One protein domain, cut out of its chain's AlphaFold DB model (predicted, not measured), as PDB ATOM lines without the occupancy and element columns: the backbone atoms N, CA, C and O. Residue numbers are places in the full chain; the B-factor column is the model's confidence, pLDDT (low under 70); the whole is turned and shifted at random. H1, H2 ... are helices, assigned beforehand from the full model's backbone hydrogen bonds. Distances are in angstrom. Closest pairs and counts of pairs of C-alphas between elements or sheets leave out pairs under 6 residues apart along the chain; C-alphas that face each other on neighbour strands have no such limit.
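What this domain is: This is residues 69 to 263 of the 483 residues of an uncharacterized protein of Rothia nasimurium (UniProt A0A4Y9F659). The longest helix, H4, crosses H1 nearly at a right angle to make the core of a larger lobe, in which H3 and H5 also pack across H1 and H2 packs on H4. H10 meets the last residues of H4 and, with H7 and H9, makes a smaller group of short helices; H6 joins H5 to H7, and H8 lies at the far end, touching no helix. The printed part has 195 residues with ten named helices, H1 to H10 in chain order, and no named strand; its class is all helix. It is compact, with a radius of gyration of the C-alphas of 16.1 A and spans of 46 by 33 by 30 A.

Where its parts are: H4, residues 117 to 136, runs 28.8 A from C-alpha 117 at (-45.327, 39.135, 30.743) to C-alpha 136 at (-22.762, 43.276, 48.216). Before it come H1, residues 70 to 84, 21.1 A long from C-alpha 70 at (-28.091, 24.702, 33.952); H2, residues 91 to 97; and H3, residues 100 to 112, 18.8 A. After it come H5, residues 144 to 152, H6, residues 172 to 178, and H7, residues 184 to 190. H8, residues 212 to 228, is 23.7 A long. H9 is residues 235 to 242, and H10, residues 254 to 261, ends with C-alpha 261 at (-17.082, 43.395, 39.983).

How they stand to each other: H4 is the hub, touching four helices. Its residues 123 to 131 touch H1 about perpendicular, at 80 degrees, with the C-alphas of Ala 82 and Ala 130 closest at 5.1 A. H2 touches H4 at a steep tilt of 58 degrees, the closest C-alphas being Ala 94 and Gly 128, 4.2 A apart. H3 and H4 form a helical hairpin, at 35.4 degrees only just steep, closest at C-alphas 107 and 120, 6.0 A. H10 touches residues 134 to 136 of H4, with C-alphas 135 and 259 closest at 4.1 A. H5 touches H1 at 87 degrees, closest at C-alphas 80 and 150, 6.4 A. H7 touches H9, closest at C-alphas 190 and 239, 4.1 A. H8 is close to but not clearly touching H9, closest at C-alphas 222 and 238, 7.1 A. Every O i to N i+4 pair is within hydrogen-bond range in each helix but H3, with 8 of 9.

The domain as a whole: The C-alphas of Gly 164 and Arg 213 are the two farthest apart, at 48.6 A. The printed part has no cut. The links H5 to H6, H7 to H8 and H9 to H10 are long. Residues 220 and 224 to 231 are under 70 in pLDDT; the mean of the printed part is 87.9.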
ATOM      1  N   SER A  69     -32.072  23.027  31.634       80.75
ATOM      2  CA  SER A  69     -30.719  23.527  31.416       80.75
ATOM      3  C   SER A  69     -30.117  24.019  32.736       80.75
ATOM      4  O   SER A  69     -30.836  24.371  33.676       80.75
ATOM      5  N   ASN A  70     -28.785  24.107  32.803       80.94
ATOM      6  CA  ASN A  70     -28.091  24.702  33.952       80.94
ATOM      7  C   ASN A  70     -28.545  26.145  34.212       80.94
ATOM      8  O   ASN A  70     -28.584  26.562  35.364       80.94
ATOM      9  N   VAL A  71     -28.946  26.875  33.164       85.00
ATOM     10  CA  VAL A  71     -29.499  28.234  33.266       85.00
ATOM     11  C   VAL A  71     -30.812  28.236  34.042       85.00
ATOM     12  O   VAL A  71     -30.953  29.020  34.975       85.00
ATOM     13  N   LEU A  72     -31.735  27.325  33.717       87.62
ATOM     14  CA  LEU A  72     -33.027  27.221  34.406       87.62
ATOM     15  C   LEU A  72     -32.887  26.726  35.853       87.62
ATOM     16  O   LEU A  72     -33.643  27.147  36.726       87.62
ATOM     17  N   MET A  73     -31.924  25.841  36.125       90.50
ATOM     18  CA  MET A  73     -31.623  25.399  37.494       90.50
ATOM     19  C   MET A  73     -30.988  26.520  38.324       90.50
ATOM     20  O   MET A  73     -31.374  26.738  39.468       90.50
ATOM     21  N   ALA A  74     -30.045  27.269  37.748       93.75
ATOM     22  CA  ALA A  74     -29.416  28.392  38.433       93.75
ATOM     23  C   ALA A  74     -30.401  29.537  38.696       93.75
ATOM     24  O   ALA A  74     -30.398  30.105  39.786       93.75
ATOM     25  N   SER A  75     -31.282  29.839  37.736       95.50
ATOM     26  CA  SER A  75     -32.308  30.864  37.917       95.50
ATOM     27  C   SER A  75     -33.294  30.515  39.025       95.50
ATOM     28  O   SER A  75     -33.703  31.408  39.758       95.50
ATOM     29  N   ALA A  76     -33.624  29.233  39.200       96.38
ATOM     30  CA  ALA A  76     -34.432  28.770  40.321       96.38
ATOM     31  C   ALA A  76     -33.749  29.014  41.675       96.38
ATOM     32  O   ALA A  76     -34.408  29.475  42.600       96.38
ATOM     33  N   ILE A  77     -32.437  28.770  41.785       97.56
ATOM     34  CA  ILE A  77     -31.671  29.067  43.008       97.56
ATOM     35  C   ILE A  77     -31.693  30.571  43.299       97.56
ATOM     36  O   ILE A  77     -31.995  30.979  44.417       97.56
ATOM     37  N   TRP A  78     -31.400  31.414  42.306       97.44
ATOM     38  CA  TRP A  78     -31.397  32.868  42.506       97.44
ATOM     39  C   TRP A  78     -32.792  33.424  42.803       97.44
ATOM     40  O   TRP A  78     -32.919  34.345  43.604       97.44
ATOM     41  N   TYR A  79     -33.836  32.851  42.201       97.62
ATOM     42  CA  TYR A  79     -35.214  33.220  42.506       97.62
ATOM     43  C   TYR A  79     -35.627  32.770  43.913       97.62
ATOM     44  O   TYR A  79     -36.271  33.537  44.619       97.62
ATOM     45  N   ALA A  80     -35.197  31.585  44.357       97.56
ATOM     46  CA  ALA A  80     -35.405  31.133  45.730       97.56
ATOM     47  C   ALA A  80     -34.765  32.102  46.733       97.56
ATOM     48  O   ALA A  80     -35.440  32.530  47.659       97.56
ATOM     49  N   VAL A  81     -33.519  32.542  46.495       96.75
ATOM     50  CA  VAL A  81     -32.885  33.602  47.305       96.75
ATOM     51  C   VAL A  81     -33.739  34.872  47.302       96.75
ATOM     52  O   VAL A  81     -33.997  35.434  48.360       96.75
ATOM     53  N   ALA A  82     -34.224  35.309  46.137       97.12
ATOM     54  CA  ALA A  82     -35.051  36.510  46.052       97.12
ATOM     55  C   ALA A  82     -36.344  36.411  46.875       97.12
ATOM     56  O   ALA A  82     -36.720  37.374  47.535       97.12
ATOM     57  N   VAL A  83     -37.003  35.252  46.855       95.44
ATOM     58  CA  VAL A  83     -38.238  35.006  47.610       95.44
ATOM     59  C   VAL A  83     -37.954  34.855  49.105       95.44
ATOM     60  O   VAL A  83     -38.668  35.435  49.916       95.44
ATOM     61  N   SER A  84     -36.898  34.134  49.488       92.88
ATOM     62  CA  SER A  84     -36.523  33.941  50.896       92.88
ATOM     63  C   SER A  84     -36.157  35.250  51.601       92.88
ATOM     64  O   SER A  84     -36.405  35.382  52.797       92.88
ATOM     65  N   PHE A  85     -35.580  36.206  50.871       92.31
ATOM     66  CA  PHE A  85     -35.198  37.522  51.390       92.31
ATOM     67  C   PHE A  85     -36.205  38.636  51.050       92.31
ATOM     68  O   PHE A  85     -35.948  39.792  51.377       92.31
ATOM     69  N   ASP A  86     -37.341  38.288  50.435       95.06
ATOM     70  CA  ASP A  86     -38.432  39.205  50.072       95.06
ATOM     71  C   ASP A  86     -37.967  40.426  49.254       95.06
ATOM     72  O   ASP A  86     -38.270  41.580  49.557       95.06
ATOM     73  N   PHE A  87     -37.163  40.181  48.214       96.00
ATOM     74  CA  PHE A  87     -36.680  41.256  47.352       96.00
ATOM     75  C   PHE A  87     -37.763  41.757  46.394       96.00
ATOM     76  O   PHE A  87     -38.437  40.990  45.698       96.00
ATOM     77  N   GLU A  88     -37.849  43.081  46.284       96.94
ATOM     78  CA  GLU A  88     -38.560  43.744  45.196       96.94
ATOM     79  C   GLU A  88     -37.774  43.621  43.874       96.94
ATOM     80  O   GLU A  88     -36.540  43.544  43.894       96.94
ATOM     81  N   PRO A  89     -38.448  43.601  42.708       97.50
ATOM     82  CA  PRO A  89     -37.770  43.515  41.419       97.50
ATOM     83  C   PRO A  89     -36.848  44.721  41.146       97.50
ATOM     84  O   PRO A  89     -37.287  45.869  41.194       97.50
ATOM     85  N   ASP A  90     -35.594  44.467  40.761       97.00
ATOM     86  CA  ASP A  90     -34.661  45.487  40.255       97.00
ATOM     87  C   ASP A  90     -34.508  45.324  38.734       97.00
ATOM     88  O   ASP A  90     -33.663  44.570  38.241       97.00
ATOM     89  N   TYR A  91     -35.379  45.999  37.977       94.62
ATOM     90  CA  TYR A  91     -35.419  45.897  36.514       94.62
ATOM     91  C   TYR A  91     -34.182  46.490  35.840       94.62
ATOM     92  O   TYR A  91     -33.724  45.962  34.828       94.62
ATOM     93  N   GLU A  92     -33.642  47.578  36.393       92.88
ATOM     94  CA  GLU A  92     -32.471  48.253  35.836       92.88
ATOM     95  C   GLU A  92     -31.252  47.340  35.934       92.88
ATOM     96  O   GLU A  92     -30.597  47.073  34.926       92.88
ATOM     97  N   TYR A  93     -31.005  46.774  37.120       92.12
ATOM     98  CA  TYR A  93     -29.930  45.807  37.292       92.12
ATOM     99  C   TYR A  93     -30.162  44.549  36.454       92.12
ATOM    100  O   TYR A  93     -29.220  44.040  35.844       92.12
ATOM    101  N   ALA A  94     -31.399  44.048  36.388       92.25
ATOM    102  CA  ALA A  94     -31.707  42.865  35.595       92.25
ATOM    103  C   ALA A  94     -31.385  43.057  34.101       92.25
ATOM    104  O   ALA A  94     -30.824  42.159  33.475       92.25
ATOM    105  N   ALA A  95     -31.685  44.236  33.548       87.62
ATOM    106  CA  ALA A  95     -31.468  44.549  32.139       87.62
ATOM    107  C   ALA A  95     -29.983  44.629  31.749       87.62
ATOM    108  O   ALA A  95     -29.619  44.221  30.648       87.62
ATOM    109  N   VAL A  96     -29.122  45.142  32.637       84.38
ATOM    110  CA  VAL A  96     -27.692  45.362  32.334       84.38
ATOM    111  C   VAL A  96     -26.765  44.285  32.903       84.38
ATOM    112  O   VAL A  96     -25.659  44.087  32.404       84.38
ATOM    113  N   GLY A  97     -27.179  43.619  33.982       80.50
ATOM    114  CA  GLY A  97     -26.315  42.767  34.797       80.50
ATOM    115  C   GLY A  97     -26.502  41.266  34.586       80.50
ATOM    116  O   GLY A  97     -25.577  40.503  34.887       80.50
ATOM    117  N   LEU A  98     -27.666  40.826  34.095       86.25
ATOM    118  CA  LEU A  98     -27.933  39.404  33.869       86.25
ATOM    119  C   LEU A  98     -27.245  38.887  32.604       86.25
ATOM    120  O   LEU A  98     -27.080  39.594  31.614       86.25
ATOM    121  N   ASP A  99     -26.861  37.611  32.641       80.44
ATOM    122  CA  ASP A  99     -26.338  36.924  31.461       80.44
ATOM    123  C   ASP A  99     -27.428  36.866  30.368       80.44
ATOM    124  O   ASP A  99     -28.573  36.515  30.686       80.44
ATOM    125  N   PRO A 100     -27.104  37.165  29.093       76.25
ATOM    126  CA  PRO A 100     -28.072  37.133  27.999       76.25
ATOM    127  C   PRO A 100     -28.859  35.825  27.911       76.25
ATOM    128  O   PRO A 100     -30.044  35.856  27.585       76.25
ATOM    129  N   THR A 101     -28.253  34.679  28.255       77.94
ATOM    130  CA  THR A 101     -28.976  33.400  28.218       77.94
ATOM    131  C   THR A 101     -30.088  33.337  29.262       77.94
ATOM    132  O   THR A 101     -31.112  32.719  29.013       77.94
ATOM    133  N   ILE A 102     -29.933  33.994  30.418       82.94
ATOM    134  CA  ILE A 102     -30.981  34.044  31.454       82.94
ATOM    135  C   ILE A 102     -32.154  34.889  30.955       82.94
ATOM    136  O   ILE A 102     -33.300  34.457  31.044       82.94
ATOM    137  N   VAL A 103     -31.860  36.067  30.396       82.75
ATOM    138  CA  VAL A 103     -32.867  37.011  29.879       82.75
ATOM    139  C   VAL A 103     -33.609  36.446  28.659       82.75
ATOM    140  O   VAL A 103     -34.725  36.861  28.373       82.75
ATOM    141  N   GLN A 104     -33.030  35.468  27.961       81.31
ATOM    142  CA  GLN A 104     -33.656  34.807  26.812       81.31
ATOM    143  C   GLN A 104     -34.378  33.507  27.188       81.31
ATOM    144  O   GLN A 104     -35.554  33.338  26.871       81.31
ATOM    145  N   ASP A 105     -33.696  32.571  27.853       82.94
ATOM    146  CA  ASP A 105     -34.224  31.219  28.056       82.94
ATOM    147  C   ASP A 105     -35.273  31.145  29.164       82.94
ATOM    148  O   ASP A 105     -36.238  30.391  29.026       82.94
ATOM    149  N   LEU A 106     -35.118  31.915  30.250       89.38
ATOM    150  CA  LEU A 106     -36.072  31.867  31.356       89.38
ATOM    151  C   LEU A 106     -37.438  32.449  30.952       89.38
ATOM    152  O   LEU A 106     -38.420  31.721  31.091       89.38
ATOM    153  N   PRO A 107     -37.543  33.680  30.405       89.62
ATOM    154  CA  PRO A 107     -38.814  34.207  29.903       89.62
ATOM    155  C   PRO A 107     -39.495  33.276  28.907       89.62
ATOM    156  O   PRO A 107     -40.666  32.956  29.066       89.62
ATOM    157  N   ARG A 108     -38.735  32.748  27.944       84.00
ATOM    158  CA  ARG A 108     -39.242  31.814  26.937       84.00
ATOM    159  C   ARG A 108     -39.797  30.527  27.547       84.00
ATOM    160  O   ARG A 108     -40.829  30.027  27.101       84.00
ATOM    161  N   MET A 109     -39.140  29.995  28.580       87.81
ATOM    162  CA  MET A 109     -39.678  28.869  29.342       87.81
ATOM    163  C   MET A 109     -40.987  29.258  30.030       87.81
ATOM    164  O   MET A 109     -41.991  28.584  29.816       87.81
ATOM    165  N   LEU A 110     -41.011  30.357  30.783       89.38
ATOM    166  CA  LEU A 110     -42.191  30.807  31.529       89.38
ATOM    167  C   LEU A 110     -43.395  31.088  30.605       89.38
ATOM    168  O   LEU A 110     -44.514  30.669  30.896       89.38
ATOM    169  N   GLU A 111     -43.166  31.695  29.439       88.38
ATOM    170  CA  GLU A 111     -44.193  31.926  28.413       88.38
ATOM    171  C   GLU A 111     -44.851  30.628  27.928       88.38
ATOM    172  O   GLU A 111     -46.063  30.581  27.728       88.38
ATOM    173  N   SER A 112     -44.084  29.543  27.769       84.12
ATOM    174  CA  SER A 112     -44.626  28.236  27.348       84.12
ATOM    175  C   SER A 112     -45.569  27.592  28.383       84.12
ATOM    176  O   SER A 112     -46.348  26.681  28.066       84.12
ATOM    177  N   PHE A 113     -45.517  28.082  29.625       84.56
ATOM    178  CA  PHE A 113     -46.435  27.741  30.711       84.56
ATOM    179  C   PHE A 113     -47.537  28.790  30.908       84.56
ATOM    180  O   PHE A 113     -48.307  28.677  31.855       84.56
ATOM    181  N   ALA A 114     -47.666  29.746  29.980       84.75
ATOM    182  CA  ALA A 114     -48.646  30.828  30.005       84.75
ATOM    183  C   ALA A 114     -48.505  31.780  31.209       84.75
ATOM    184  O   ALA A 114     -49.486  32.378  31.652       84.75
ATOM    185  N   VAL A 115     -47.280  31.958  31.715       88.75
ATOM    186  CA  VAL A 115     -46.986  33.007  32.700       88.75
ATOM    187  C   VAL A 115     -47.095  34.375  32.008       88.75
ATOM    188  O   VAL A 115     -46.519  34.556  30.933       88.75
ATOM    189  N   PRO A 116     -47.825  35.351  32.579       88.00
ATOM    190  CA  PRO A 116     -48.006  36.654  31.950       88.00
ATOM    191  C   PRO A 116     -46.707  37.471  31.949       88.00
ATOM    192  O   PRO A 116     -45.898  37.373  32.872       88.00
ATOM    193  N   ALA A 117     -46.540  38.336  30.942       87.88
ATOM    194  CA  ALA A 117     -45.327  39.135  30.743       87.88
ATOM    195  C   ALA A 117     -44.945  39.994  31.965       87.88
ATOM    196  O   ALA A 117     -43.768  40.089  32.303       87.88
ATOM    197  N   GLU A 118     -45.928  40.565  32.667       92.44
ATOM    198  CA  GLU A 118     -45.701  41.337  33.897       92.44
ATOM    199  C   GLU A 118     -45.098  40.471  35.015       92.44
ATOM    200  O   GLU A 118     -44.124  40.868  35.656       92.44
ATOM    201  N   ALA A 119     -45.607  39.249  35.203       94.88
ATOM    202  CA  ALA A 119     -45.055  38.317  36.183       94.88
ATOM    203  C   ALA A 119     -43.660  37.827  35.774       94.88
ATOM    204  O   ALA A 119     -42.779  37.723  36.622       94.88
ATOM    205  N   ILE A 120     -43.424  37.584  34.479       95.00
ATOM    206  CA  ILE A 120     -42.091  37.243  33.960       95.00
ATOM    207  C   ILE A 120     -41.093  38.364  34.268       95.00
ATOM    208  O   ILE A 120     -40.012  38.089  34.788       95.00
ATOM    209  N   ALA A 121     -41.459  39.619  33.994       95.44
ATOM    210  CA  ALA A 121     -40.626  40.774  34.313       95.44
ATOM    211  C   ALA A 121     -40.342  40.854  35.821       95.44
ATOM    212  O   ALA A 121     -39.190  41.043  36.210       95.44
ATOM    213  N   GLY A 122     -41.356  40.633  36.665       96.94
ATOM    214  CA  GLY A 122     -41.201  40.564  38.120       96.94
ATOM    215  C   GLY A 122     -40.221  39.475  38.570       96.94
ATOM    216  O   GLY A 122     -39.323  39.747  39.366       96.94
ATOM    217  N   ILE A 123     -40.324  38.262  38.018       97.19
ATOM    218  CA  ILE A 123     -39.427  37.134  38.322       97.19
ATOM    219  C   ILE A 123     -37.983  37.455  37.917       97.19
ATOM    220  O   ILE A 123     -37.059  37.296  38.718       97.19
ATOM    221  N   VAL A 124     -37.773  37.933  36.688       97.00
ATOM    222  CA  VAL A 124     -36.437  38.284  36.174       97.00
ATOM    223  C   VAL A 124     -35.839  39.459  36.956       97.00
ATOM    224  O   VAL A 124     -34.661  39.422  37.312       97.00
ATOM    225  N   GLY A 125     -36.647  40.467  37.292       97.69
ATOM    226  CA  GLY A 125     -36.238  41.599  38.123       97.69
ATOM    227  C   GLY A 125     -35.842  41.179  39.541       97.69
ATOM    228  O   GLY A 125     -34.834  41.656  40.060       97.69
ATOM    229  N   ARG A 126     -36.568  40.235  40.154       98.19
ATOM    230  CA  ARG A 126     -36.214  39.648  41.460       98.19
ATOM    231  C   ARG A 126     -34.905  38.864  41.416       98.19
ATOM    232  O   ARG A 126     -34.088  38.985  42.325       98.19
ATOM    233  N   ILE A 127     -34.661  38.105  40.344       97.62
ATOM    234  CA  ILE A 127     -33.365  37.438  40.120       97.62
ATOM    235  C   ILE A 127     -32.238  38.475  40.010       97.62
ATOM    236  O   ILE A 127     -31.169  38.285  40.593       97.62
ATOM    237  N   GLY A 128     -32.478  39.582  39.298       96.69
ATOM    238  CA  GLY A 128     -31.565  40.722  39.244       96.69
ATOM    239  C   GLY A 128     -31.247  41.273  40.635       96.69
ATOM    240  O   GLY A 128     -30.075  41.336  41.012       96.69
ATOM    241  N   ALA A 129     -32.278  41.586  41.422       97.69
ATOM    242  CA  ALA A 129     -32.138  42.086  42.789       97.69
ATOM    243  C   ALA A 129     -31.339  41.124  43.684       97.69
ATOM    244  O   ALA A 129     -30.403  41.550  44.361       97.69
ATOM    245  N   ALA A 130     -31.622  39.819  43.622       97.38
ATOM    246  CA  ALA A 130     -30.869  38.815  44.368       97.38
ATOM    247  C   ALA A 130     -29.391  38.775  43.969       97.38
ATOM    248  O   ALA A 130     -28.514  38.712  44.830       97.38
ATOM    249  N   LEU A 131     -29.080  38.832  42.671       96.12
ATOM    250  CA  LEU A 131     -27.695  38.827  42.197       96.12
ATOM    251  C   LEU A 131     -26.929  40.089  42.595       96.12
ATOM    252  O   LEU A 131     -25.754  39.979  42.945       96.12
ATOM    253  N   LYS A 132     -27.587  41.252  42.580       96.19
ATOM    254  CA  LYS A 132     -27.031  42.511  43.089       96.19
ATOM    255  C   LYS A 132     -26.751  42.421  44.588       96.19
ATOM    256  O   LYS A 132     -25.629  42.675  45.013       96.19
ATOM    257  N   TYR A 133     -27.728  41.958  45.367       96.25
ATOM    258  CA  TYR A 133     -27.574  41.772  46.807       96.25
ATOM    259  C   TYR A 133     -26.436  40.800  47.139       96.25
ATOM    260  O   TYR A 133     -25.583  41.108  47.958       96.25
ATOM    261  N   MET A 134     -26.345  39.657  46.451       95.06
ATOM    262  CA  MET A 134     -25.253  38.694  46.649       95.06
ATOM    263  C   MET A 134     -23.872  39.235  46.244       95.06
ATOM    264  O   MET A 134     -22.861  38.677  46.665       95.06
ATOM    265  N   ALA A 135     -23.794  40.276  45.411       94.81
ATOM    266  CA  ALA A 135     -22.529  40.955  45.141       94.81
ATOM    267  C   ALA A 135     -22.080  41.790  46.354       94.81
ATOM    268  O   ALA A 135     -20.905  41.783  46.714       94.81
ATOM    269  N   GLU A 136     -23.017  42.468  47.015       94.75
ATOM    270  CA  GLU A 136     -22.762  43.276  48.216       94.75
ATOM    271  C   GLU A 136     -22.617  42.410  49.481       94.75
ATOM    272  O   GLU A 136     -21.866  42.742  50.399       94.75
ATOM    273  N   HIS A 137     -23.284  41.254  49.497       94.00
ATOM    274  CA  HIS A 137     -23.356  40.309  50.607       94.00
ATOM    275  C   HIS A 137     -22.948  38.897  50.146       94.00
ATOM    276  O   HIS A 137     -23.791  38.000  50.040       94.00
ATOM    277  N   PRO A 138     -21.651  38.652  49.874       93.25
ATOM    278  CA  PRO A 138     -21.172  37.405  49.270       93.25
ATOM    279  C   PRO A 138     -21.412  36.136  50.092       93.25
ATOM    280  O   PRO A 138     -21.378  35.047  49.527       93.25
ATOM    281  N   TYR A 139     -21.674  36.263  51.395       93.94
ATOM    282  CA  TYR A 139     -22.036  35.155  52.287       93.94
ATOM    283  C   TYR A 139     -23.551  35.017  52.479       93.94
ATOM    284  O   TYR A 139     -24.010  34.549  53.512       93.94
ATOM    285  N   THR A 140     -24.350  35.453  51.505       91.69
ATOM    286  CA  THR A 140     -25.788  35.159  51.499       91.69
ATOM    287  C   THR A 140     -25.976  33.664  51.271       91.69
ATOM    288  O   THR A 140     -25.721  33.157  50.174       91.69
ATOM    289  N   GLU A 141     -26.364  32.965  52.331       92.56
ATOM    290  CA  GLU A 141     -26.538  31.517  52.346       92.56
ATOM    291  C   GLU A 141     -27.932  31.099  51.877       92.56
ATOM    292  O   GLU A 141     -28.919  31.813  52.065       92.56
ATOM    293  N   LEU A 142     -28.005  29.908  51.281       93.69
ATOM    294  CA  LEU A 142     -29.261  29.230  50.982       93.69
ATOM    295  C   LEU A 142     -29.183  27.783  51.477       93.69
ATOM    296  O   LEU A 142     -28.539  26.931  50.865       93.69
ATOM    297  N   GLU A 143     -29.837  27.501  52.599       93.12
ATOM    298  CA  GLU A 143     -29.899  26.149  53.152       93.12
ATOM    299  C   GLU A 143     -30.772  25.215  52.301       93.12
ATOM    300  O   GLU A 143     -31.707  25.650  51.628       93.12
ATOM    301  N   GLU A 144     -30.497  23.908  52.374       94.62
ATOM    302  CA  GLU A 144     -31.320  22.880  51.717       94.62
ATOM    303  C   GLU A 144     -32.788  22.986  52.148       94.62
ATOM    304  O   GLU A 144     -33.683  22.988  51.304       94.62
ATOM    305  N   GLN A 145     -33.026  23.148  53.457       93.88
ATOM    306  CA  GLN A 145     -34.372  23.273  54.012       93.88
ATOM    307  C   GLN A 145     -35.073  24.542  53.518       93.88
ATOM    308  O   GLN A 145     -36.253  24.488  53.198       93.88
ATOM    309  N   ALA A 146     -34.355  25.663  53.392       94.62
ATOM    310  CA  ALA A 146     -34.928  26.905  52.877       94.62
ATOM    311  C   ALA A 146     -35.380  26.761  51.415       94.62
ATOM    312  O   ALA A 146     -36.428  27.284  51.034       94.62
ATOM    313  N   TYR A 147     -34.626  26.016  50.598       97.12
ATOM    314  CA  TYR A 147     -35.036  25.710  49.228       97.12
ATOM    315  C   TYR A 147     -36.230  24.743  49.184       97.12
ATOM    316  O   TYR A 147     -37.164  24.963  48.414       97.12
ATOM    317  N   ASP A 148     -36.246  23.711  50.031       96.31
ATOM    318  CA  ASP A 148     -37.371  22.771  50.126       96.31
ATOM    319  C   ASP A 148     -38.659  23.477  50.620       96.31
ATOM    320  O   ASP A 148     -39.745  23.237  50.083       96.31
ATOM    321  N   ASP A 149     -38.548  24.418  51.564       95.38
ATOM    322  CA  ASP A 149     -39.659  25.253  52.045       95.38
ATOM    323  C   ASP A 149     -40.171  26.211  50.959       95.38
ATOM    324  O   ASP A 149     -41.382  26.422  50.834       95.38
ATOM    325  N   PHE A 150     -39.269  26.760  50.140       95.94
ATOM    326  CA  PHE A 150     -39.620  27.549  48.960       95.94
ATOM    327  C   PHE A 150     -40.397  26.712  47.931       95.94
ATOM    328  O   PHE A 150     -41.431  27.162  47.438       95.94
ATOM    329  N   LEU A 151     -39.970  25.474  47.658       96.19
ATOM    330  CA  LEU A 151     -40.706  24.555  46.779       96.19
ATOM    331  C   LEU A 151     -42.088  24.185  47.334       96.19
ATOM    332  O   LEU A 151     -43.028  23.992  46.563       96.19
ATOM    333  N   ALA A 152     -42.228  24.081  48.656       94.75
ATOM    334  CA  ALA A 152     -43.513  23.812  49.297       94.75
ATOM    335  C   ALA A 152     -44.473  25.016  49.237       94.75
ATOM    336  O   ALA A 152     -45.689  24.826  49.266       94.75
ATOM    337  N   ASN A 153     -43.938  26.238  49.133       94.81
ATOM    338  CA  ASN A 153     -44.686  27.494  49.186       94.81
ATOM    339  C   ASN A 153     -44.388  28.383  47.969       94.81
ATOM    340  O   ASN A 153     -44.021  29.552  48.108       94.81
ATOM    341  N   LEU A 154     -44.541  27.824  46.767       94.44
ATOM    342  CA  LEU A 154     -44.280  28.563  45.534       94.44
ATOM    343  C   LEU A 154     -45.193  29.800  45.408       94.44
ATOM    344  O   LEU A 154     -46.405  29.691  45.628       94.44
ATOM    345  N   PRO A 155     -44.647  30.952  44.975       92.69
ATOM    346  CA  PRO A 155     -45.444  32.109  44.588       92.69
ATOM    347  C   PRO A 155     -46.524  31.751  43.558       92.69
ATOM    348  O   PRO A 155     -46.318  30.908  42.678       92.69
ATOM    349  N   GLN A 156     -47.686  32.400  43.659       89.88
ATOM    350  CA  GLN A 156     -48.874  32.069  42.863       89.88
ATOM    351  C   GLN A 156     -48.603  32.143  41.352       89.88
ATOM    352  O   GLN A 156     -49.112  31.323  40.585       89.88
ATOM    353  N   GLU A 157     -47.768  33.094  40.938       88.81
ATOM    354  CA  GLU A 157     -47.336  33.313  39.562       88.81
ATOM    355  C   GLU A 157     -46.606  32.116  38.935       88.81
ATOM    356  O   GLU A 157     -46.601  31.996  37.713       88.81
ATOM    357  N   ILE A 158     -46.026  31.217  39.738       92.25
ATOM    358  CA  ILE A 158     -45.229  30.077  39.252       92.25
ATOM    359  C   ILE A 158     -45.698  28.721  39.793       92.25
ATOM    360  O   ILE A 158     -45.239  27.680  39.332       92.25
ATOM    361  N   ALA A 159     -46.661  28.702  40.718       91.38
ATOM    362  CA  ALA A 159     -47.178  27.479  41.336       91.38
ATOM    363  C   ALA A 159     -47.787  26.471  40.336       91.38
ATOM    364  O   ALA A 159     -47.920  25.288  40.642       91.38
ATOM    365  N   HIS A 160     -48.166  26.927  39.139       87.31
ATOM    366  CA  HIS A 160     -48.754  26.103  38.080       87.31
ATOM    367  C   HIS A 160     -47.726  25.564  37.066       87.31
ATOM    368  O   HIS A 160     -48.106  24.855  36.133       87.31
ATOM    369  N   ILE A 161     -46.434  25.883  37.221       88.06
ATOM    370  CA  ILE A 161     -45.375  25.526  36.267       88.06
ATOM    371  C   ILE A 161     -44.912  24.085  36.507       88.06
ATOM    372  O   ILE A 161     -43.857  23.791  37.070       88.06
ATOM    373  N   SER A 162     -45.756  23.155  36.071       82.31
ATOM    374  CA  SER A 162     -45.477  21.724  36.080       82.31
ATOM    375  C   SER A 162     -46.201  21.045  34.919       82.31
ATOM    376  O   SER A 162     -47.395  21.265  34.701       82.31
ATOM    377  N   ARG A 163     -45.480  20.241  34.131       74.81
ATOM    378  CA  ARG A 163     -46.039  19.452  33.026       74.81
ATOM    379  C   ARG A 163     -45.226  18.174  32.830       74.81
ATOM    380  O   ARG A 163     -44.076  18.222  32.401       74.81
ATOM    381  N   GLY A 164     -45.858  17.027  33.079       76.00
ATOM    382  CA  GLY A 164     -45.191  15.726  32.998       76.00
ATOM    383  C   GLY A 164     -44.037  15.641  33.996       76.00
ATOM    384  O   GLY A 164     -44.230  15.927  35.173       76.00
ATOM    385  N   ASP A 165     -42.847  15.299  33.506       73.38
ATOM    386  CA  ASP A 165     -41.630  15.185  34.322       73.38
ATOM    387  C   ASP A 165     -40.919  16.534  34.551       73.38
ATOM    388  O   ASP A 165     -39.923  16.602  35.273       73.38
ATOM    389  N   PHE A 166     -41.401  17.617  33.933       83.38
ATOM    390  CA  PHE A 166     -40.822  18.946  34.090       83.38
ATOM    391  C   PHE A 166     -41.574  19.759  35.147       83.38
ATOM    392  O   PHE A 166     -42.773  19.996  35.017       83.38
ATOM    393  N   SER A 167     -40.845  20.272  36.139       89.25
ATOM    394  CA  SER A 167     -41.308  21.305  37.068       89.25
ATOM    395  C   SER A 167     -40.287  22.434  37.137       89.25
ATOM    396  O   SER A 167     -39.082  22.173  37.196       89.25
ATOM    397  N   TRP A 168     -40.736  23.685  37.147       92.69
ATOM    398  CA  TRP A 168     -39.861  24.805  37.477       92.69
ATOM    399  C   TRP A 168     -40.500  25.615  38.601       92.69
ATOM    400  O   TRP A 168     -41.644  26.035  38.447       92.69
ATOM    401  N   PRO A 169     -39.795  25.867  39.712       95.62
ATOM    402  CA  PRO A 169     -38.433  25.447  40.049       95.62
ATOM    403  C   PRO A 169     -38.229  23.912  40.100       95.62
ATOM    404  O   PRO A 169     -39.164  23.168  40.407       95.62
ATOM    405  N   PRO A 170     -37.029  23.405  39.750       93.38
ATOM    406  CA  PRO A 170     -36.720  21.983  39.832       93.38
ATOM    407  C   PRO A 170     -36.545  21.529  41.282       93.38
ATOM    408  O   PRO A 170     -36.215  22.323  42.167       93.38
ATOM    409  N   SER A 171     -36.701  20.224  41.512       94.19
ATOM    410  CA  SER A 171     -36.410  19.629  42.815       94.19
ATOM    411  C   SER A 171     -34.933  19.782  43.182       94.19
ATOM    412  O   SER A 171     -34.049  19.776  42.318       94.19
ATOM    413  N   ARG A 172     -34.654  19.852  44.485       95.38
ATOM    414  CA  ARG A 172     -33.282  19.897  44.999       95.38
ATOM    415  C   ARG A 172     -32.444  18.711  44.527       95.38
ATOM    416  O   ARG A 172     -31.330  18.908  44.059       95.38
ATOM    417  N   ALA A 173     -33.011  17.503  44.546       92.69
ATOM    418  CA  ALA A 173     -32.335  16.294  44.072       92.69
ATOM    419  C   ALA A 173     -31.883  16.403  42.602       92.69
ATOM    420  O   ALA A 173     -30.801  15.937  42.254       92.69
ATOM    421  N   LEU A 174     -32.681  17.049  41.741       89.69
ATOM    422  CA  LEU A 174     -32.309  17.272  40.343       89.69
ATOM    423  C   LEU A 174     -31.185  18.307  40.206       89.69
ATOM    424  O   LEU A 174     -30.275  18.113  39.398       89.69
ATOM    425  N   ILE A 175     -31.227  19.385  40.999       94.12
ATOM    426  CA  ILE A 175     -30.153  20.387  41.051       94.12
ATOM    427  C   ILE A 175     -28.849  19.742  41.522       94.12
ATOM    428  O   ILE A 175     -27.806  19.933  40.900       94.12
ATOM    429  N   GLU A 176     -28.887  18.965  42.599       91.38
ATOM    430  CA  GLU A 176     -27.714  18.264  43.113       91.38
ATOM    431  C   GLU A 176     -27.136  17.325  42.054       91.38
ATOM    432  O   GLU A 176     -25.943  17.402  41.776       91.38
ATOM    433  N   ASP A 177     -27.963  16.494  41.417       85.88
ATOM    434  CA  ASP A 177     -27.509  15.524  40.417       85.88
ATOM    435  C   ASP A 177     -26.899  16.192  39.174       85.88
ATOM    436  O   ASP A 177     -25.803  15.821  38.755       85.88
ATOM    437  N   ARG A 178     -27.563  17.209  38.606       81.38
ATOM    438  CA  ARG A 178     -27.160  17.801  37.317       81.38
ATOM    439  C   ARG A 178     -26.232  19.000  37.419       81.38
ATOM    440  O   ARG A 178     -25.376  19.183  36.556       81.38
ATOM    441  N   LEU A 179     -26.418  19.839  38.431       85.56
ATOM    442  CA  LEU A 179     -25.624  21.049  38.623       85.56
ATOM    443  C   LEU A 179     -24.539  20.820  39.676       85.56
ATOM    444  O   LEU A 179     -23.397  21.214  39.468       85.56
ATOM    445  N   GLY A 180     -24.866  20.157  40.784       83.88
ATOM    446  CA  GLY A 180     -24.018  20.057  41.974       83.88
ATOM    447  C   GLY A 180     -23.044  18.884  42.044       83.88
ATOM    448  O   GLY A 180     -22.334  18.772  43.036       83.88
ATOM    449  N   ASP A 181     -22.988  17.994  41.055       86.38
ATOM    450  CA  ASP A 181     -22.246  16.723  41.154       86.38
ATOM    451  C   ASP A 181     -22.604  15.939  42.441       86.38
ATOM    452  O   ASP A 181     -21.735  15.426  43.149       86.38
ATOM    453  N   ARG A 182     -23.906  15.878  42.749       89.31
ATOM    454  CA  ARG A 182     -24.529  15.306  43.959       89.31
ATOM    455  C   ARG A 182     -24.224  16.045  45.266       89.31
ATOM    456  O   ARG A 182     -24.251  15.442  46.335       89.31
ATOM    457  N   SER A 183     -23.926  17.340  45.192       92.75
ATOM    458  CA  SER A 183     -23.693  18.195  46.359       92.75
ATOM    459  C   SER A 183     -24.423  19.530  46.227       92.75
ATOM    460  O   SER A 183     -24.191  20.279  45.275       92.75
ATOM    461  N   TRP A 184     -25.253  19.858  47.224       94.56
ATOM    462  CA  TRP A 184     -25.926  21.155  47.307       94.56
ATOM    463  C   TRP A 184     -24.920  22.302  47.401       94.56
ATOM    464  O   TRP A 184     -24.961  23.230  46.593       94.56
ATOM    465  N   SER A 185     -23.932  22.186  48.297       94.31
ATOM    466  CA  SER A 185     -22.892  23.207  48.448       94.31
ATOM    467  C   SER A 185     -22.163  23.476  47.133       94.31
ATOM    468  O   SER A 185     -21.934  24.628  46.767       94.31
ATOM    469  N   LYS A 186     -21.851  22.428  46.360       93.19
ATOM    470  CA  LYS A 186     -21.203  22.591  45.056       93.19
ATOM    471  C   LYS A 186     -22.130  23.225  44.015       93.19
ATOM    472  O   LYS A 186     -21.656  24.040  43.224       93.19
ATOM    473  N   ALA A 187     -23.425  22.903  44.016       95.00
ATOM    474  CA  ALA A 187     -24.402  23.565  43.150       95.00
ATOM    475  C   ALA A 187     -24.450  25.076  43.426       95.00
ATOM    476  O   ALA A 187     -24.334  25.870  42.491       95.00
ATOM    477  N   LEU A 188     -24.526  25.468  44.704       96.44
ATOM    478  CA  LEU A 188     -24.512  26.870  45.127       96.44
ATOM    479  C   LEU A 188     -23.244  27.585  44.659       96.44
ATOM    480  O   LEU A 188     -23.320  28.631  44.015       96.44
ATOM    481  N   LEU A 189     -22.076  26.980  44.874       94.88
ATOM    482  CA  LEU A 189     -20.798  27.557  44.462       94.88
ATOM    483  C   LEU A 189     -20.699  27.761  42.942       94.88
ATOM    484  O   LEU A 189     -20.247  28.820  42.495       94.88
ATOM    485  N   LYS A 190     -21.184  26.802  42.141       94.31
ATOM    486  CA  LYS A 190     -21.217  26.906  40.670       94.31
ATOM    487  C   LYS A 190     -22.133  28.023  40.166       94.31
ATOM    488  O   LYS A 190     -21.875  28.573  39.098       94.31
ATOM    489  N   VAL A 191     -23.167  28.399  40.920       94.25
ATOM    490  CA  VAL A 191     -24.022  29.562  40.605       94.25
ATOM    491  C   VAL A 191     -23.603  30.827  41.357       94.25
ATOM    492  O   VAL A 191     -24.237  31.876  41.229       94.25
ATOM    493  N   GLY A 192     -22.513  30.754  42.125       93.44
ATOM    494  CA  GLY A 192     -21.954  31.846  42.911       93.44
ATOM    495  C   GLY A 192     -22.770  32.230  44.146       93.44
ATOM    496  O   GLY A 192     -22.645  33.367  44.583       93.44
ATOM    497  N   ALA A 193     -23.624  31.350  44.664       93.69
ATOM    498  CA  ALA A 193     -24.268  31.498  45.970       93.69
ATOM    499  C   ALA A 193     -23.378  30.906  47.081       93.69
ATOM    500  O   ALA A 193     -22.518  30.060  46.809       93.69
ATOM    501  N   CYS A 194     -23.568  31.355  48.324       92.75
ATOM    502  CA  CYS A 194     -22.801  30.856  49.460       92.75
ATOM    503  C   CYS A 194     -23.436  29.576  50.018       92.75
ATOM    504  O   CYS A 194     -24.636  29.574  50.299       92.75
ATOM    505  N   PRO A 195     -22.674  28.485  50.194       93.19
ATOM    506  CA  PRO A 195     -23.175  27.324  50.907       93.19
ATOM    507  C   PRO A 195     -23.159  27.543  52.431       93.19
ATOM    508  O   PRO A 195     -22.273  28.249  52.915       93.19
ATOM    509  N   PRO A 196     -24.072  26.914  53.198       88.75
ATOM    510  CA  PRO A 196     -24.141  27.076  54.659       88.75
ATOM    511  C   PRO A 196     -22.878  26.630  55.411       88.75
ATOM    512  O   PRO A 196     -22.613  27.036  56.536       88.75
ATOM    513  N   ASP A 197     -22.068  25.765  54.801       87.81
ATOM    514  CA  ASP A 197     -20.827  25.250  55.376       87.81
ATOM    515  C   ASP A 197     -19.570  26.006  54.904       87.81
ATOM    516  O   ASP A 197     -18.441  25.541  55.101       87.81
ATOM    517  N   ALA A 198     -19.742  27.195  54.312       87.38
ATOM    518  CA  ALA A 198     -18.656  28.002  53.760       87.38
ATOM    519  C   ALA A 198     -17.560  28.342  54.777       87.38
ATOM    520  O   ALA A 198     -16.373  28.206  54.460       87.38
ATOM    521  N   GLU A 199     -17.936  28.749  55.995       83.50
ATOM    522  CA  GLU A 199     -16.975  29.094  57.048       83.50
ATOM    523  C   GLU A 199     -16.140  27.871  57.460       83.50
ATOM    524  O   GLU A 199     -14.908  27.931  57.475       83.50
ATOM    525  N   GLY A 200     -16.793  26.727  57.698       82.44
ATOM    526  CA  GLY A 200     -16.132  25.475  58.083       82.44
ATOM    527  C   GLY A 200     -15.182  24.926  57.013       82.44
ATOM    528  O   GLY A 200     -14.186  24.278  57.338       82.44
ATOM    529  N   GLN A 201     -15.448  25.227  55.742       82.88
ATOM    530  CA  GLN A 201     -14.597  24.864  54.608       82.88
ATOM    531  C   GLN A 201     -13.537  25.928  54.254       82.88
ATOM    532  O   GLN A 201     -12.740  25.724  53.333       82.88
ATOM    533  N   GLY A 202     -13.501  27.067  54.956       85.50
ATOM    534  CA  GLY A 202     -12.569  28.164  54.674       85.50
ATOM    535  C   GLY A 202     -12.784  28.813  53.301       85.50
ATOM    536  O   GLY A 202     -11.826  29.270  52.665       85.50
ATOM    537  N   ILE A 203     -14.027  28.822  52.815       88.31
ATOM    538  CA  ILE A 203     -14.406  29.396  51.524       88.31
ATOM    539  C   ILE A 203     -14.299  30.920  51.591       88.31
ATOM    540  O   ILE A 203     -14.830  31.561  52.490       88.31
ATOM    541  N   LYS A 204     -13.611  31.517  50.611       89.56
ATOM    542  CA  LYS A 204     -13.408  32.969  50.518       89.56
ATOM    543  C   LYS A 204     -14.232  33.544  49.374       89.56
ATOM    544  O   LYS A 204     -13.944  33.245  48.214       89.56
ATOM    545  N   LEU A 205     -15.228  34.362  49.711       90.69
ATOM    546  CA  LEU A 205     -16.129  35.018  48.749       90.69
ATOM    547  C   LEU A 205     -16.035  36.554  48.773       90.69
ATOM    548  O   LEU A 205     -16.583  37.217  47.905       90.69
ATOM    549  N   GLU A 206     -15.302  37.124  49.730       89.38
ATOM    550  CA  GLU A 206     -15.073  38.569  49.863       89.38
ATOM    551  C   GLU A 206     -14.405  39.179  48.621       89.38
ATOM    552  O   GLU A 206     -13.431  38.623  48.099       89.38
ATOM    553  N   ALA A 207     -14.814  40.386  48.222       87.12
ATOM    554  CA  ALA A 207     -14.203  41.128  47.113       87.12
ATOM    555  C   ALA A 207     -12.681  41.310  47.287       87.12
ATOM    556  O   ALA A 207     -11.901  41.136  46.348       87.12
ATOM    557  N   HIS A 208     -12.239  41.600  48.515       85.75
ATOM    558  CA  HIS A 208     -10.826  41.811  48.842       85.75
ATOM    559  C   HIS A 208      -9.991  40.519  48.814       85.75
ATOM    560  O   HIS A 208      -8.762  40.578  48.868       85.75
ATOM    561  N   SER A 209     -10.624  39.340  48.754       85.62
ATOM    562  CA  SER A 209      -9.913  38.064  48.604       85.62
ATOM    563  C   SER A 209      -9.359  37.870  47.187       85.62
ATOM    564  O   SER A 209      -8.433  37.083  46.979       85.62
ATOM    565  N   LEU A 210      -9.884  38.627  46.218       88.12
ATOM    566  CA  LEU A 210      -9.537  38.541  44.810       88.12
ATOM    567  C   LEU A 210      -8.650  39.717  44.384       88.12
ATOM    568  O   LEU A 210      -9.110  40.845  44.219       88.12
ATOM    569  N   SER A 211      -7.366  39.463  44.116       85.75
ATOM    570  CA  SER A 211      -6.493  40.472  43.497       85.75
ATOM    571  C   SER A 211      -6.761  40.596  41.989       85.75
ATOM    572  O   SER A 211      -7.156  39.626  41.345       85.75
ATOM    573  N   GLU A 212      -6.528  41.770  41.395       80.50
ATOM    574  CA  GLU A 212      -6.678  41.962  39.936       80.50
ATOM    575  C   GLU A 212      -5.715  41.088  39.131       80.50
ATOM    576  O   GLU A 212      -6.078  40.551  38.091       80.50
ATOM    577  N   ARG A 213      -4.496  40.875  39.641       73.69
ATOM    578  CA  ARG A 213      -3.519  39.973  39.022       73.69
ATOM    579  C   ARG A 213      -4.018  38.531  39.012       73.69
ATOM    580  O   ARG A 213      -3.897  37.860  37.991       73.69
ATOM    581  N   THR A 214      -4.555  38.062  40.140       78.19
ATOM    582  CA  THR A 214      -5.137  36.718  40.251       78.19
ATOM    583  C   THR A 214      -6.309  36.582  39.290       78.19
ATOM    584  O   THR A 214      -6.326  35.649  38.497       78.19
ATOM    585  N   PHE A 215      -7.232  37.549  39.299       84.06
ATOM    586  CA  PHE A 215      -8.386  37.540  38.408       84.06
ATOM    587  C   PHE A 215      -7.980  37.528  36.933       84.06
ATOM    588  O   PHE A 215      -8.447  36.673  36.192       84.06
ATOM    589  N   ARG A 216      -7.058  38.405  36.511       79.00
ATOM    590  CA  ARG A 216      -6.558  38.455  35.130       79.00
ATOM    591  C   ARG A 216      -5.961  37.119  34.687       79.00
ATOM    592  O   ARG A 216      -6.269  36.648  33.598       79.00
ATOM    593  N   ASN A 217      -5.118  36.508  35.521       71.19
ATOM    594  CA  ASN A 217      -4.493  35.224  35.197       71.19
ATOM    595  C   ASN A 217      -5.540  34.111  35.073       71.19
ATOM    596  O   ASN A 217      -5.557  33.402  34.070       71.19
ATOM    597  N   THR A 218      -6.446  34.003  36.047       80.25
ATOM    598  CA  THR A 218      -7.539  33.026  36.014       80.25
ATOM    599  C   THR A 218      -8.453  33.247  34.816       80.25
ATOM    600  O   THR A 218      -8.826  32.283  34.156       80.25
ATOM    601  N   LEU A 219      -8.811  34.493  34.506       79.00
ATOM    602  CA  LEU A 219      -9.653  34.785  33.357       79.00
ATOM    603  C   LEU A 219      -8.947  34.396  32.055       79.00
ATOM    604  O   LEU A 219      -9.583  33.823  31.180       79.00
ATOM    605  N   GLY A 220      -7.637  34.631  31.940       67.69
ATOM    606  CA  GLY A 220      -6.840  34.129  30.821       67.69
ATOM    607  C   GLY A 220      -6.889  32.601  30.702       67.69
ATOM    608  O   GLY A 220      -7.118  32.078  29.614       67.69
ATOM    609  N   GLU A 221      -6.741  31.872  31.811       73.81
ATOM    610  CA  GLU A 221      -6.882  30.407  31.843       73.81
ATOM    611  C   GLU A 221      -8.289  29.944  31.442       73.81
ATOM    612  O   GLU A 221      -8.427  29.005  30.658       73.81
ATOM    613  N   PHE A 222      -9.329  30.620  31.928       78.50
ATOM    614  CA  PHE A 222     -10.717  30.312  31.606       78.50
ATOM    615  C   PHE A 222     -11.067  30.612  30.145       78.50
ATOM    616  O   PHE A 222     -11.734  29.813  29.493       78.50
ATOM    617  N   LEU A 223     -10.611  31.739  29.597       72.81
ATOM    618  CA  LEU A 223     -10.820  32.067  28.187       72.81
ATOM    619  C   LEU A 223     -10.054  31.098  27.285       72.81
ATOM    620  O   LEU A 223     -10.606  30.640  26.292       72.81
ATOM    621  N   ASN A 224      -8.840  30.699  27.670       60.59
ATOM    622  CA  ASN A 224      -8.109  29.637  26.981       60.59
ATOM    623  C   ASN A 224      -8.841  28.295  27.059       60.59
ATOM    624  O   ASN A 224      -8.857  27.564  26.075       60.59
ATOM    625  N   TYR A 225      -9.461  27.972  28.197       68.75
ATOM    626  CA  TYR A 225     -10.350  26.819  28.318       68.75
ATOM    627  C   TYR A 225     -11.535  26.945  27.347       68.75
ATOM    628  O   TYR A 225     -11.782  26.031  26.569       68.75
ATOM    629  N   CYS A 226     -12.215  28.091  27.310       65.69
ATOM    630  CA  CYS A 226     -13.337  28.326  26.399       65.69
ATOM    631  C   CYS A 226     -12.931  28.159  24.929       65.69
ATOM    632  O   CYS A 226     -13.614  27.462  24.188       65.69
ATOM    633  N   ILE A 227     -11.788  28.724  24.535       54.47
ATOM    634  CA  ILE A 227     -11.230  28.582  23.184       54.47
ATOM    635  C   ILE A 227     -10.878  27.118  22.897       54.47
ATOM    636  O   ILE A 227     -11.232  26.596  21.847       54.47
ATOM    637  N   ARG A 228     -10.216  26.435  23.841       47.53
ATOM    638  CA  ARG A 228      -9.808  25.028  23.704       47.53
ATOM    639  C   ARG A 228     -10.995  24.089  23.479       47.53
ATOM    640  O   ARG A 228     -10.833  23.091  22.790       47.53
ATOM    641  N   TYR A 229     -12.148  24.388  24.072       50.72
ATOM    642  CA  TYR A 229     -13.331  23.523  24.045       50.72
ATOM    643  C   TYR A 229     -14.482  24.067  23.189       50.72
ATOM    644  O   TYR A 229     -15.605  23.588  23.335       50.72
ATOM    645  N   ASP A 230     -14.213  25.073  22.348       52.62
ATOM    646  CA  ASP A 230     -15.208  25.789  21.534       52.62
ATOM    647  C   ASP A 230     -16.486  26.133  22.323       52.62
ATOM    648  O   ASP A 230     -17.628  25.849  21.953       52.62
ATOM    649  N   ARG A 231     -16.285  26.693  23.516       60.84
ATOM    650  CA  ARG A 231     -17.369  27.135  24.386       60.84
ATOM    651  C   ARG A 231     -17.446  28.648  24.370       60.84
ATOM    652  O   ARG A 231     -16.443  29.343  24.523       60.84
ATOM    653  N   LYS A 232     -18.666  29.175  24.292       71.88
ATOM    654  CA  LYS A 232     -18.901  30.594  24.565       71.88
ATOM    655  C   LYS A 232     -18.706  30.853  26.066       71.88
ATOM    656  O   LYS A 232     -19.322  30.148  26.868       71.88
ATOM    657  N   PRO A 233     -17.884  31.843  26.464       72.56
ATOM    658  CA  PRO A 233     -17.746  32.218  27.866       72.56
ATOM    659  C   PRO A 233     -19.100  32.649  28.437       72.56
ATOM    660  O   PRO A 233     -19.690  33.614  27.958       72.56
ATOM    661  N   SER A 234     -19.577  31.954  29.466       79.38
ATOM    662  CA  SER A 234     -20.810  32.288  30.185       79.38
ATOM    663  C   SER A 234     -20.605  32.176  31.689       79.38
ATOM    664  O   SER A 234     -19.670  31.513  32.154       79.38
ATOM    665  N   VAL A 235     -21.493  32.809  32.459       85.56
ATOM    666  CA  VAL A 235     -21.392  32.835  33.926       85.56
ATOM    667  C   VAL A 235     -21.390  31.429  34.541       85.56
ATOM    668  O   VAL A 235     -20.557  31.116  35.393       85.56
ATOM    669  N   LEU A 236     -22.273  30.545  34.068       87.19
ATOM    670  CA  LEU A 236     -22.398  29.183  34.595       87.19
ATOM    671  C   LEU A 236     -21.283  28.256  34.126       87.19
ATOM    672  O   LEU A 236     -20.919  27.322  34.847       87.19
ATOM    673  N   LEU A 237     -20.717  28.519  32.946       83.94
ATOM    674  CA  LEU A 237     -19.537  27.796  32.497       83.94
ATOM    675  C   LEU A 237     -18.332  28.144  33.373       83.94
ATOM    676  O   LEU A 237     -17.615  27.236  33.782       83.94
ATOM    677  N   TYR A 238     -18.145  29.424  33.720       87.38
ATOM    678  CA  TYR A 238     -17.088  29.832  34.648       87.38
ATOM    679  C   TYR A 238     -17.265  29.192  36.022       87.38
ATOM    680  O   TYR A 238     -16.322  28.602  36.543       87.38
ATOM    681  N   GLY A 239     -18.468  29.262  36.597       89.38
ATOM    682  CA  GLY A 239     -18.738  28.654  37.899       89.38
ATOM    683  C   GLY A 239     -18.498  27.142  37.910       89.38
ATOM    684  O   GLY A 239     -17.814  26.637  38.797       89.38
ATOM    685  N   SER A 240     -18.955  26.423  36.879       87.62
ATOM    686  CA  SER A 240     -18.669  24.988  36.722       87.62
ATOM    687  C   SER A 240     -17.174  24.704  36.570       87.62
ATOM    688  O   SER A 240     -16.652  23.782  37.191       87.62
ATOM    689  N   TRP A 241     -16.475  25.514  35.771       88.88
ATOM    690  CA  TRP A 241     -15.040  25.385  35.540       88.88
ATOM    691  C   TRP A 241     -14.218  25.648  36.807       88.88
ATOM    692  O   TRP A 241     -13.247  24.930  37.058       88.88
ATOM    693  N   ALA A 242     -14.606  26.643  37.607       89.31
ATOM    694  CA  ALA A 242     -13.927  27.022  38.841       89.31
ATOM    695  C   ALA A 242     -14.074  25.962  39.945       89.31
ATOM    696  O   ALA A 242     -13.146  25.762  40.729       89.31
ATOM    697  N   GLU A 243     -15.205  25.250  39.971       90.12
ATOM    698  CA  GLU A 243     -15.498  24.187  40.943       90.12
ATOM    699  C   GLU A 243     -15.122  22.773  40.464       90.12
ATOM    700  O   GLU A 243     -15.444  21.770  41.111       90.12
ATOM    701  N   ASP A 244     -14.410  22.665  39.342       83.38
ATOM    702  CA  ASP A 244     -13.765  21.420  38.930       83.38
ATOM    703  C   ASP A 244     -12.752  20.974  40.005       83.38
ATOM    704  O   ASP A 244     -11.964  21.808  40.466       83.38
ATOM    705  N   PRO A 245     -12.714  19.687  40.406       77.88
ATOM    706  CA  PRO A 245     -11.768  19.185  41.405       77.88
ATOM    707  C   PRO A 245     -10.298  19.576  41.170       77.88
ATOM    708  O   PRO A 245      -9.554  19.763  42.132       77.88
ATOM    709  N   ALA A 246      -9.861  19.739  39.918       75.19
ATOM    710  CA  ALA A 246      -8.489  20.137  39.594       75.19
ATOM    711  C   ALA A 246      -8.169  21.611  39.931       75.19
ATOM    712  O   ALA A 246      -6.994  21.984  40.069       75.19
ATOM    713  N   ARG A 247      -9.204  22.453  40.041       80.12
ATOM    714  CA  ARG A 247      -9.117  23.919  40.161       80.12
ATOM    715  C   ARG A 247      -9.768  24.472  41.426       80.12
ATOM    716  O   ARG A 247      -9.374  25.558  41.856       80.12
ATOM    717  N   SER A 248     -10.701  23.742  42.037       79.19
ATOM    718  CA  SER A 248     -11.424  24.195  43.226       79.19
ATOM    719  C   SER A 248     -10.443  24.597  44.334       79.19
ATOM    720  O   SER A 248      -9.462  23.907  44.620       79.19
ATOM    721  N   GLY A 249     -10.646  25.794  44.888       76.62
ATOM    722  CA  GLY A 249      -9.760  26.412  45.882       76.62
ATOM    723  C   GLY A 249      -8.463  27.036  45.339       76.62
ATOM    724  O   GLY A 249      -7.790  27.749  46.082       76.62
ATOM    725  N   ARG A 250      -8.105  26.821  44.065       81.25
ATOM    726  CA  ARG A 250      -6.928  27.433  43.409       81.25
ATOM    727  C   ARG A 250      -7.287  28.658  42.581       81.25
ATOM    728  O   ARG A 250      -6.475  29.576  42.469       81.25
ATOM    729  N   VAL A 251      -8.487  28.662  42.006       88.12
ATOM    730  CA  VAL A 251      -9.016  29.779  41.224       88.12
ATOM    731  C   VAL A 251     -10.117  30.521  41.992       88.12
ATOM    732  O   VAL A 251     -10.797  29.922  42.828       88.12
ATOM    733  N   PRO A 252     -10.301  31.827  41.739       90.50
ATOM    734  CA  PRO A 252     -11.403  32.606  42.284       90.50
ATOM    735  C   PRO A 252     -12.767  31.981  41.987       90.50
ATOM    736  O   PRO A 252     -13.107  31.710  40.835       90.50
ATOM    737  N   ARG A 253     -13.573  31.810  43.031       94.31
ATOM    738  CA  ARG A 253     -14.946  31.314  42.917       94.31
ATOM    739  C   ARG A 253     -15.846  32.379  42.298       94.31
ATOM    740  O   ARG A 253     -15.584  33.575  42.438       94.31
ATOM    741  N   LEU A 254     -16.937  31.953  41.663       94.88
ATOM    742  CA  LEU A 254     -17.868  32.872  41.004       94.88
ATOM    743  C   LEU A 254     -18.441  33.923  41.972       94.88
ATOM    744  O   LEU A 254     -18.540  35.089  41.599       94.88
ATOM    745  N   GLY A 255     -18.739  33.546  43.222       94.62
ATOM    746  CA  GLY A 255     -19.194  34.489  44.253       94.62
ATOM    747  C   GLY A 255     -18.180  35.605  44.538       94.62
ATOM    748  O   GLY A 255     -18.555  36.769  44.567       94.62
ATOM    749  N   ALA A 256     -16.882  35.283  44.617       94.94
ATOM    750  CA  ALA A 256     -15.820  36.280  44.812       94.94
ATOM    751  C   ALA A 256     -15.646  37.211  43.603       94.94
ATOM    752  O   ALA A 256     -15.405  38.409  43.757       94.94
ATOM    753  N   VAL A 257     -15.775  36.665  42.389       95.31
ATOM    754  CA  VAL A 257     -15.764  37.462  41.154       95.31
ATOM    755  C   VAL A 257     -16.948  38.429  41.145       95.31
ATOM    756  O   VAL A 257     -16.760  39.615  40.886       95.31
ATOM    757  N   ARG A 258     -18.149  37.950  41.489       94.31
ATOM    758  CA  ARG A 258     -19.346  38.791  41.583       94.31
ATOM    759  C   ARG A 258     -19.185  39.876  42.641       94.31
ATOM    760  O   ARG A 258     -19.424  41.033  42.336       94.31
ATOM    761  N   ALA A 259     -18.703  39.530  43.832       94.81
ATOM    762  CA  ALA A 259     -18.505  40.497  44.907       94.81
ATOM    763  C   ALA A 259     -17.535  41.620  44.531       94.81
ATOM    764  O   ALA A 259     -17.711  42.770  44.920       94.81
ATOM    765  N   LYS A 260     -16.504  41.301  43.740       94.94
ATOM    766  CA  LYS A 260     -15.518  42.290  43.309       94.94
ATOM    767  C   LYS A 260     -16.012  43.213  42.193       94.94
ATOM    768  O   LYS A 260     -15.660  44.390  42.193       94.94
ATOM    769  N   TYR A 261     -16.750  42.680  41.223       91.94
ATOM    770  CA  TYR A 261     -17.082  43.395  39.983       91.94
ATOM    771  C   TYR A 261     -18.574  43.729  39.840       91.94
ATOM    772  O   TYR A 261     -18.973  44.315  38.838       91.94
ATOM    773  N   GLY A 262     -19.413  43.342  40.801       90.94
ATOM    774  CA  GLY A 262     -20.870  43.478  40.753       90.94
ATOM    775  C   GLY A 262     -21.539  42.363  39.946       90.94
ATOM    776  O   GLY A 262     -22.411  41.664  40.451       90.94
ATOM    777  N   SER A 263     -21.094  42.132  38.708       88.94
ATOM    778  CA  SER A 263     -21.658  41.108  37.821       88.94
ATOM    779  C   SER A 263     -20.588  40.359  37.027       88.94
ATOM    780  O   SER A 263     -19.450  40.812  36.881       88.94
TER     781      SER A 263